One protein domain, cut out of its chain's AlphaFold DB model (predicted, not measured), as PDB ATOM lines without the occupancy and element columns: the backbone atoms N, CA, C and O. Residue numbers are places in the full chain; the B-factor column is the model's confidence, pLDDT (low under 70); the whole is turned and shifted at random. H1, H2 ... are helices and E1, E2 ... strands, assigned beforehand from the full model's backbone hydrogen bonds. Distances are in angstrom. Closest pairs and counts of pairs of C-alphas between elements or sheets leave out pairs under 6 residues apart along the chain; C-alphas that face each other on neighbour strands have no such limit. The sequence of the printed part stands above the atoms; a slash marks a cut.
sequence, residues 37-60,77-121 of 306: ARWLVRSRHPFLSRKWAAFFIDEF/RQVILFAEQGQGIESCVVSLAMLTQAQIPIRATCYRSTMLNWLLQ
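What this domain is: This is residues 37 to 60 and 77 to 121 of the 306 residues of the protein "RNA-dependent RNA polymerase" of Fusarium oxysporum NRRL 32931 (UniProt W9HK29). A narrow sheet of three strands, with the long E2 and E3 side by side and short E1 along one edge, has helix H1 packed on one face. Beyond the end of E3 the chain makes a looser loop through E4, H2 and residues 100 to 111, then returns to the sheet at the first residue of H3. The 69 printed residues hold H1, E1, E2, E3, E4, H2 and H3 in that order; the sheet's order is E1, E2, E3, antiparallel, and the class is mixed. The whole is only just compact, close to loose, with a radius of gyration of the C-alphas of 13.0 A and spans of 36 by 29 by 20 A.

Where its parts are: Find C-alpha 50 at (111.114, 137.350, 107.581); from there E2, residues 50 to 59, runs 25.2 A, bending by 61 degrees at residue 55. E3 is residues 77 to 86, 25.8 A, and E1 residues 45 to 47, 6.3 A. H1, residues 37 to 42, 8.4 A, begins at (128.245, 147.117, 101.346). Look next for E4, residues 90 to 93, 8.3 A, and H2, residues 96 to 99, 5.5 A. H3, residues 112 to 120, 11.8 A, ends at (115.591, 139.509, 83.389).

How they stand to each other: Between E2 and E3, antiparallel, see N 51 and O 85 at 2.8 A. In the hairpin E1 and E2, N 45 and O 52 are 2.8 A apart. H1 is on the sheet at a height of 8.6 A; its closest C-alphas to E2 are Val 41 and Ala 54, 5.6 A. H3 is on the same face, over none of the strands; C-alphas 82 and 112 are its closest to E3, 6.7 A. H2 and H3 only just touch, with 3 pairs of C-alphas within 8 A, the closest Leu 96 and Trp 118, 6.6 A. E4 pairs with no named strand. Every O i to N i+4 pair is within hydrogen-bond range in H1 and H3; H2 is too short for one.

The domain as a whole: The farthest C-alphas, Ala 37 and Gln 103, are 37.2 A apart. Residues 61 to 76 are not printed; C-alphas 60 and 77 are 5.0 A apart across this cut. The link H2 to H3 is long. Residues 59 to 60 and 90 to 108 have pLDDT under 70.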
ATOM      1  N   ALA A  37     128.741 147.673 102.604       84.56
ATOM      2  CA  ALA A  37     128.245 147.117 101.346       84.56
ATOM      3  C   ALA A  37     128.239 145.578 101.362       84.56
ATOM      4  O   ALA A  37     127.264 144.944 100.948       84.56
ATOM      5  N   ARG A  38     129.301 144.953 101.892       86.56
ATOM      6  CA  ARG A  38     129.369 143.493 102.055       86.56
ATOM      7  C   ARG A  38     128.305 142.990 103.023       86.56
ATOM      8  O   ARG A  38     127.656 141.997 102.703       86.56
ATOM      9  N   TRP A  39     128.104 143.659 104.158       90.75
ATOM     10  CA  TRP A  39     127.069 143.304 105.127       90.75
ATOM     11  C   TRP A  39     125.667 143.402 104.516       90.75
ATOM     12  O   TRP A  39     124.899 142.447 104.633       90.75
ATOM     13  N   LEU A  40     125.364 144.484 103.791       87.81
ATOM     14  CA  LEU A  40     124.076 144.689 103.123       87.81
ATOM     15  C   LEU A  40     123.763 143.589 102.100       87.81
ATOM     16  O   LEU A  40     122.645 143.077 102.084       87.81
ATOM     17  N   VAL A  41     124.738 143.219 101.261       86.56
ATOM     18  CA  VAL A  41     124.524 142.307 100.121       86.56
ATOM     19  C   VAL A  41     124.648 140.827 100.498       86.56
ATOM     20  O   VAL A  41     123.951 139.988  99.923       86.56
ATOM     21  N   ARG A  42     125.559 140.468 101.414       87.38
ATOM     22  CA  ARG A  42     125.821 139.057 101.765       87.38
ATOM     23  C   ARG A  42     124.933 138.537 102.886       87.38
ATOM     24  O   ARG A  42     124.702 137.330 102.950       87.38
ATOM     25  N   SER A  43     124.447 139.418 103.752       88.31
ATOM     26  CA  SER A  43     123.607 139.024 104.880       88.31
ATOM     27  C   SER A  43     122.142 138.945 104.469       88.31
ATOM     28  O   SER A  43     121.674 139.667 103.589       88.31
ATOM     29  N   ARG A  44     121.402 138.069 105.147       91.44
ATOM     30  CA  ARG A  44     119.940 138.082 105.144       91.44
ATOM     31  C   ARG A  44     119.499 138.764 106.424       91.44
ATOM     32  O   ARG A  44     119.796 138.262 107.501       91.44
ATOM     33  N   HIS A  45     118.816 139.888 106.290       92.38
ATOM     34  CA  HIS A  45     118.437 140.770 107.385       92.38
ATOM     35  C   HIS A  45     117.126 140.270 108.006       92.38
ATOM     36  O   HIS A  45     116.100 140.280 107.320       92.38
ATOM     37  N   PRO A  46     117.121 139.767 109.254       91.75
ATOM     38  CA  PRO A  46     115.898 139.324 109.911       91.75
ATOM     39  C   PRO A  46     115.067 140.538 110.330       91.75
ATOM     40  O   PRO A  46     115.534 141.383 111.088       91.75
ATOM     41  N   PHE A  47     113.832 140.630 109.849       91.00
ATOM     42  CA  PHE A  47     112.913 141.709 110.204       91.00
ATOM     43  C   PHE A  47     111.464 141.242 110.043       91.00
ATOM     44  O   PHE A  47     111.125 140.619 109.035       91.00
ATOM     45  N   LEU A  48     110.610 141.516 111.037       89.12
ATOM     46  CA  LEU A  48     109.193 141.106 111.067       89.12
ATOM     47  C   LEU A  48     108.978 139.621 110.708       89.12
ATOM     48  O   LEU A  48     108.212 139.282 109.806       89.12
ATOM     49  N   SER A  49     109.710 138.729 111.387       87.62
ATOM     50  CA  SER A  49     109.673 137.270 111.177       87.62
ATOM     51  C   SER A  49     110.004 136.808 109.748       87.62
ATOM     52  O   SER A  49     109.694 135.676 109.371       87.62
ATOM     53  N   ARG A  50     110.650 137.657 108.941       88.75
ATOM     54  CA  ARG A  50     111.114 137.350 107.581       88.75
ATOM     55  C   ARG A  50     112.602 137.623 107.424       88.75
ATOM     56  O   ARG A  50     113.181 138.423 108.151       88.75
ATOM     57  N   LYS A  51     113.218 136.936 106.467       90.00
ATOM     58  CA  LYS A  51     114.611 137.121 106.060       90.00
ATOM     59  C   LYS A  51     114.640 137.919 104.764       90.00
ATOM     60  O   LYS A  51     114.186 137.433 103.730       90.00
ATOM     61  N   TRP A  52     115.181 139.126 104.837       90.69
ATOM     62  CA  TRP A  52     115.217 140.080 103.738       90.69
ATOM     63  C   TRP A  52     116.608 140.124 103.111       90.69
ATOM     64  O   TRP A  52     117.605 140.257 103.816       90.69
ATOM     65  N   ALA A  53     116.688 140.023 101.791       89.56
ATOM     66  CA  ALA A  53     117.935 140.119 101.044       89.56
ATOM     67  C   ALA A  53     117.910 141.362 100.154       89.56
ATOM     68  O   ALA A  53     116.951 141.576  99.411       89.56
ATOM     69  N   ALA A  54     118.958 142.182 100.219       87.94
ATOM     70  CA  ALA A  54     119.096 143.331  99.332       87.94
ATOM     71  C   ALA A  54     119.305 142.863  97.883       87.94
ATOM     72  O   ALA A  54     120.080 141.936  97.621       87.94
ATOM     73  N   PHE A  55     118.627 143.512  96.938       84.38
ATOM     74  CA  PHE A  55     118.797 143.218  95.510       84.38
ATOM     75  C   PHE A  55     118.961 144.465  94.641       84.38
ATOM     76  O   PHE A  55     119.495 144.350  93.540       84.38
ATOM     77  N   PHE A  56     118.560 145.643  95.124       82.31
ATOM     78  CA  PHE A  56     118.670 146.883  94.365       82.31
ATOM     79  C   PHE A  56     118.989 148.087  95.263       82.31
ATOM     80  O   PHE A  56     118.634 148.094  96.444       82.31
ATOM     81  N   ILE A  57     119.664 149.092  94.701       80.56
ATOM     82  CA  ILE A  57     119.972 150.369  95.352       80.56
ATOM     83  C   ILE A  57     119.655 151.518  94.391       80.56
ATOM     84  O   ILE A  57     120.040 151.459  93.225       80.56
ATOM     85  N   ASP A  58     118.957 152.536  94.886       72.06
ATOM     86  CA  ASP A  58     118.553 153.726  94.135       72.06
ATOM     87  C   ASP A  58     118.947 155.013  94.875       72.06
ATOM     88  O   ASP A  58     119.237 155.005  96.076       72.06
ATOM     89  N   GLU A  59     118.924 156.132  94.161       69.06
ATOM     90  CA  GLU A  59     119.078 157.464  94.745       69.06
ATOM     91  C   GLU A  59     117.794 157.882  95.473       69.06
ATOM     92  O   GLU A  59     116.685 157.762  94.940       69.06
ATOM     93  N   PHE A  60     117.914 158.405  96.697       63.00
ATOM     94  CA  PHE A  60     116.746 158.879  97.431       63.00
ATOM     95  C   PHE A  60     116.271 160.233  96.881       63.00
ATOM     96  O   PHE A  60     116.938 161.256  97.010       63.00
ATOM     97  N   ARG A  77     120.721 156.944 100.181       74.44
ATOM     98  CA  ARG A  77     120.437 155.927  99.162       74.44
ATOM     99  C   ARG A  77     119.337 155.001  99.644       74.44
ATOM    100  O   ARG A  77     119.359 154.527 100.780       74.44
ATOM    101  N   GLN A  78     118.389 154.710  98.763       80.44
ATOM    102  CA  GLN A  78     117.317 153.767  99.035       80.44
ATOM    103  C   GLN A  78     117.783 152.352  98.691       80.44
ATOM    104  O   GLN A  78     118.091 152.057  97.542       80.44
ATOM    105  N   VAL A  79     117.791 151.452  99.674       83.00
ATOM    106  CA  VAL A  79     118.055 150.025  99.446       83.00
ATOM    107  C   VAL A  79     116.731 149.275  99.404       83.00
ATOM    108  O   VAL A  79     115.899 149.424 100.298       83.00
ATOM    109  N   ILE A  80     116.541 148.447  98.379       83.38
ATOM    110  CA  ILE A  80     115.344 147.621  98.219       83.38
ATOM    111  C   ILE A  80     115.690 146.172  98.543       83.38
ATOM    112  O   ILE A  80     116.658 145.598  98.027       83.38
ATOM    113  N   LEU A  81     114.879 145.595  99.426       86.12
ATOM    114  CA  LEU A  81     115.042 144.240  99.919       86.12
ATOM    115  C   LEU A  81     113.871 143.356  99.495       86.12
ATOM    116  O   LEU A  81     112.729 143.800  99.405       86.12
ATOM    117  N   PHE A  82     114.166 142.079  99.284       86.81
ATOM    118  CA  PHE A  82     113.210 141.037  98.944       86.81
ATOM    119  C   PHE A  82     113.144 140.004 100.072       86.81
ATOM    120  O   PHE A  82     114.180 139.561 100.572       86.81
ATOM    121  N   ALA A  83     111.938 139.632 100.496       88.56
ATOM    122  CA  ALA A  83     111.745 138.627 101.536       88.56
ATOM    123  C   ALA A  83     111.873 137.216 100.940       88.56
ATOM    124  O   ALA A  83     110.950 136.744 100.285       88.56
ATOM    125  N   GLU A  84     112.995 136.539 101.191       84.94
ATOM    126  CA  GLU A  84     113.248 135.203 100.627       84.94
ATOM    127  C   GLU A  84     112.542 134.088 101.414       84.94
ATOM    128  O   GLU A  84     112.125 133.077 100.853       84.94
ATOM    129  N   GLN A  85     112.452 134.251 102.737       85.31
ATOM    130  CA  GLN A  85     111.994 133.233 103.688       85.31
ATOM    131  C   GLN A  85     111.325 133.895 104.898       85.31
ATOM    132  O   GLN A  85     111.583 135.066 105.187       85.31
ATOM    133  N   GLY A  86     110.525 133.148 105.661       84.19
ATOM    134  CA  GLY A  86     109.979 133.625 106.931       84.19
ATOM    135  C   GLY A  86     108.605 133.076 107.274       84.19
ATOM    136  O   GLY A  86     108.058 132.227 106.580       84.19
ATOM    137  N   GLN A  87     108.026 133.598 108.350       78.69
ATOM    138  CA  GLN A  87     106.681 133.237 108.777       78.69
ATOM    139  C   GLN A  87     105.647 133.609 107.705       78.69
ATOM    140  O   GLN A  87     105.628 134.727 107.177       78.69
ATOM    141  N   GLY A  88     104.781 132.647 107.383       74.00
ATOM    142  CA  GLY A  88     103.833 132.765 106.280       74.00
ATOM    143  C   GLY A  88     104.470 132.620 104.897       74.00
ATOM    144  O   GLY A  88     103.816 132.993 103.930       74.00
ATOM    145  N   ILE A  89     105.716 132.131 104.809       76.94
ATOM    146  CA  ILE A  89     106.350 131.624 103.590       76.94
ATOM    147  C   ILE A  89     106.635 130.131 103.812       76.94
ATOM    148  O   ILE A  89     107.462 129.762 104.645       76.94
ATOM    149  N   GLU A  90     105.918 129.268 103.106       67.75
ATOM    150  CA  GLU A  90     106.101 127.823 103.112       67.75
ATOM    151  C   GLU A  90     107.465 127.432 102.528       67.75
ATOM    152  O   GLU A  90     108.005 128.063 101.614       67.75
ATOM    153  N   SER A  91     108.033 126.350 103.057       59.75
ATOM    154  CA  SER A  91     109.364 125.855 102.686       59.75
ATOM    155  C   SER A  91     109.425 125.203 101.301       59.75
ATOM    156  O   SER A  91     110.482 124.714 100.910       59.75
ATOM    157  N   CYS A  92     108.320 125.187 100.548       59.75
ATOM    158  CA  CYS A  92     108.343 124.783  99.149       59.75
ATOM    159  C   CYS A  92     109.257 125.746  98.376       59.75
ATOM    160  O   CYS A  92     109.107 126.963  98.478       59.75
ATOM    161  N   VAL A  93     110.238 125.214  97.650       58.09
ATOM    162  CA  VAL A  93     111.138 126.018  96.819       58.09
ATOM    163  C   VAL A  93     110.479 126.194  95.458       58.09
ATOM    164  O   VAL A  93     110.245 125.212  94.756       58.09
ATOM    165  N   VAL A  94     110.174 127.435  95.084       60.22
ATOM    166  CA  VAL A  94     109.545 127.727  93.790       60.22
ATOM    167  C   VAL A  94     110.567 127.552  92.669       60.22
ATOM    168  O   VAL A  94     111.619 128.194  92.676       60.22
ATOM    169  N   SER A  95     110.257 126.697  91.692       60.84
ATOM    170  CA  SER A  95     110.998 126.638  90.429       60.84
ATOM    171  C   SER A  95     110.481 127.702  89.456       60.84
ATOM    172  O   SER A  95     109.340 128.150  89.562       60.84
ATOM    173  N   LEU A  96     111.292 128.089  88.467       58.59
ATOM    174  CA  LEU A  96     110.893 129.078  87.455       58.59
ATOM    175  C   LEU A  96     109.566 128.700  86.760       58.59
ATOM    176  O   LEU A  96     108.733 129.565  86.517       58.59
ATOM    177  N   ALA A  97     109.328 127.401  86.541       59.06
ATOM    178  CA  ALA A  97     108.105 126.867  85.936       59.06
ATOM    179  C   ALA A  97     106.843 127.008  86.811       59.06
ATOM    180  O   ALA A  97     105.731 126.901  86.300       59.06
ATOM    181  N   MET A  98     106.995 127.222  88.121       57.62
ATOM    182  CA  MET A  98     105.873 127.430  89.041       57.62
ATOM    183  C   MET A  98     105.493 128.909  89.179       57.62
ATOM    184  O   MET A  98     104.348 129.193  89.512       57.62
ATOM    185  N   LEU A  99     106.409 129.848  88.899       57.59
ATOM    186  CA  LEU A  99     106.118 131.294  88.920       57.59
ATOM    187  C   LEU A  99     105.199 131.737  87.771       57.59
ATOM    188  O   LEU A  99     104.496 132.733  87.904       57.59
ATOM    189  N   THR A 100     105.183 130.985  86.671       53.78
ATOM    190  CA  THR A 100     104.438 131.312  85.445       53.78
ATOM    191  C   THR A 100     102.960 130.895  85.490       53.78
ATOM    192  O   THR A 100     102.206 131.186  84.559       53.78
ATOM    193  N   GLN A 101     102.514 130.204  86.548       52.81
ATOM    194  CA  GLN A 101     101.150 129.679  86.672       52.81
ATOM    195  C   GLN A 101     100.228 130.646  87.436       52.81
ATOM    196  O   GLN A 101     100.554 131.133  88.513       52.81
ATOM    197  N   ALA A 102      99.022 130.885  86.906       45.12
ATOM    198  CA  ALA A 102      98.033 131.820  87.461       45.12
ATOM    199  C   ALA A 102      97.390 131.377  88.801       45.12
ATOM    200  O   ALA A 102      96.693 132.167  89.440       45.12
ATOM    201  N   GLN A 103      97.632 130.141  89.253       47.31
ATOM    202  CA  GLN A 103      97.215 129.631  90.563       47.31
ATOM    203  C   GLN A 103      98.439 129.443  91.471       47.31
ATOM    204  O   GLN A 103      99.038 128.374  91.506       47.31
ATOM    205  N   ILE A 104      98.777 130.457  92.270       48.56
ATOM    206  CA  ILE A 104      99.701 130.281  93.400       48.56
ATOM    207  C   ILE A 104      99.007 130.765  94.678       48.56
ATOM    208  O   ILE A 104      99.098 131.947  95.015       48.56
ATOM    209  N   PRO A 105      98.318 129.884  95.430       51.12
ATOM    210  CA  PRO A 105      97.921 130.166  96.802       51.12
ATOM    211  C   PRO A 105      98.995 129.719  97.809       51.12
ATOM    212  O   PRO A 105      98.660 129.386  98.938       51.12
ATOM    213  N   ILE A 106     100.278 129.700  97.431       54.50
ATOM    214  CA  ILE A 106     101.366 129.331  98.340       54.50
ATOM    215  C   ILE A 106     102.441 130.412  98.290       54.50
ATOM    216  O   ILE A 106     103.149 130.575  97.299       54.50
ATOM    217  N   ARG A 107     102.572 131.170  99.382       65.44
ATOM    218  CA  ARG A 107     103.757 131.996  99.625       65.44
ATOM    219  C   ARG A 107     104.917 131.037  99.813       65.44
ATOM    220  O   ARG A 107     105.112 130.552 100.908       65.44
ATOM    221  N   ALA A 108     105.612 130.693  98.748       69.12
ATOM    222  CA  ALA A 108     106.687 129.718  98.779       69.12
ATOM    223  C   ALA A 108     108.048 130.420  98.824       69.12
ATOM    224  O   ALA A 108     108.180 131.603  98.496       69.12
ATOM    225  N   THR A 109     109.059 129.692  99.282       76.31
ATOM    226  CA  THR A 109     110.426 130.198  99.382       76.31
ATOM    227  C   THR A 109     110.945 130.522  97.985       76.31
ATOM    228  O   THR A 109     110.988 129.659  97.106       76.31
ATOM    229  N   CYS A 110     111.360 131.771  97.785       82.38
ATOM    230  CA  CYS A 110     111.909 132.265  96.528       82.38
ATOM    231  C   CYS A 110     113.208 133.013  96.828       82.38
ATOM    232  O   CYS A 110     113.238 133.891  97.685       82.38
ATOM    233  N   TYR A 111     114.296 132.657  96.151       84.69
ATOM    234  CA  TYR A 111     115.559 133.375  96.296       84.69
ATOM    235  C   TYR A 111     115.598 134.575  95.357       84.69
ATOM    236  O   TYR A 111     115.029 134.537  94.262       84.69
ATOM    237  N   ARG A 112     116.338 135.625  95.735       84.94
ATOM    238  CA  ARG A 112     116.518 136.801  94.869       84.94
ATOM    239  C   ARG A 112     117.091 136.428  93.500       84.94
ATOM    240  O   ARG A 112     116.729 137.049  92.515       84.94
ATOM    241  N   SER A 113     117.936 135.399  93.412       84.69
ATOM    242  CA  SER A 113     118.450 134.891  92.133       84.69
ATOM    243  C   SER A 113     117.335 134.358  91.232       84.69
ATOM    244  O   SER A 113     117.310 134.686  90.053       84.69
ATOM    245  N   THR A 114     116.390 133.594  91.784       84.06
ATOM    246  CA  THR A 114     115.231 133.070  91.046       84.06
ATOM    247  C   THR A 114     114.316 134.200  90.590       84.06
ATOM    248  O   THR A 114     113.924 134.234  89.429       84.06
ATOM    249  N   MET A 115     114.030 135.158  91.477       84.50
ATOM    250  CA  MET A 115     113.252 136.358  91.149       84.50
ATOM    251  C   MET A 115     113.907 137.165  90.015       84.50
ATOM    252  O   MET A 115     113.233 137.574  89.075       84.50
ATOM    253  N   LEU A 116     115.224 137.383  90.087       83.81
ATOM    254  CA  LEU A 116     115.963 138.130  89.068       83.81
ATOM    255  C   LEU A 116     116.060 137.373  87.744       83.81
ATOM    256  O   LEU A 116     115.952 138.003  86.695       83.81
ATOM    257  N   ASN A 117     116.220 136.048  87.776       85.31
ATOM    258  CA  ASN A 117     116.199 135.243  86.558       85.31
ATOM    259  C   ASN A 117     114.806 135.243  85.917       85.31
ATOM    260  O   ASN A 117     114.702 135.343  84.705       85.31
ATOM    261  N   TRP A 118     113.733 135.212  86.712       85.00
ATOM    262  CA  TRP A 118     112.378 135.367  86.186       85.00
ATOM    263  C   TRP A 118     112.189 136.730  85.500       85.00
ATOM    264  O   TRP A 118     111.717 136.774  84.370       85.00
ATOM    265  N   LEU A 119     112.642 137.817  86.134       82.50
ATOM    266  CA  LEU A 119     112.489 139.187  85.628       82.50
ATOM    267  C   LEU A 119     113.320 139.472  84.364       82.50
ATOM    268  O   LEU A 119     112.843 140.095  83.417       82.50
ATOM    269  N   LEU A 120     114.601 139.101  84.392       82.62
ATOM    270  CA  LEU A 120     115.591 139.509  83.389       82.62
ATOM    271  C   LEU A 120     115.987 138.382  82.438       82.62
ATOM    272  O   LEU A 120     116.736 138.645  81.500       82.62
ATOM    273  N   GLN A 121     115.542 137.148  82.691       86.06
ATOM    274  CA  GLN A 121     115.939 135.951  81.945       86.06
ATOM    275  C   GLN A 121     117.463 135.907  81.805       86.06
ATOM    276  O   GLN A 121     118.011 135.950  80.702       86.06
TER     277      GLN A 121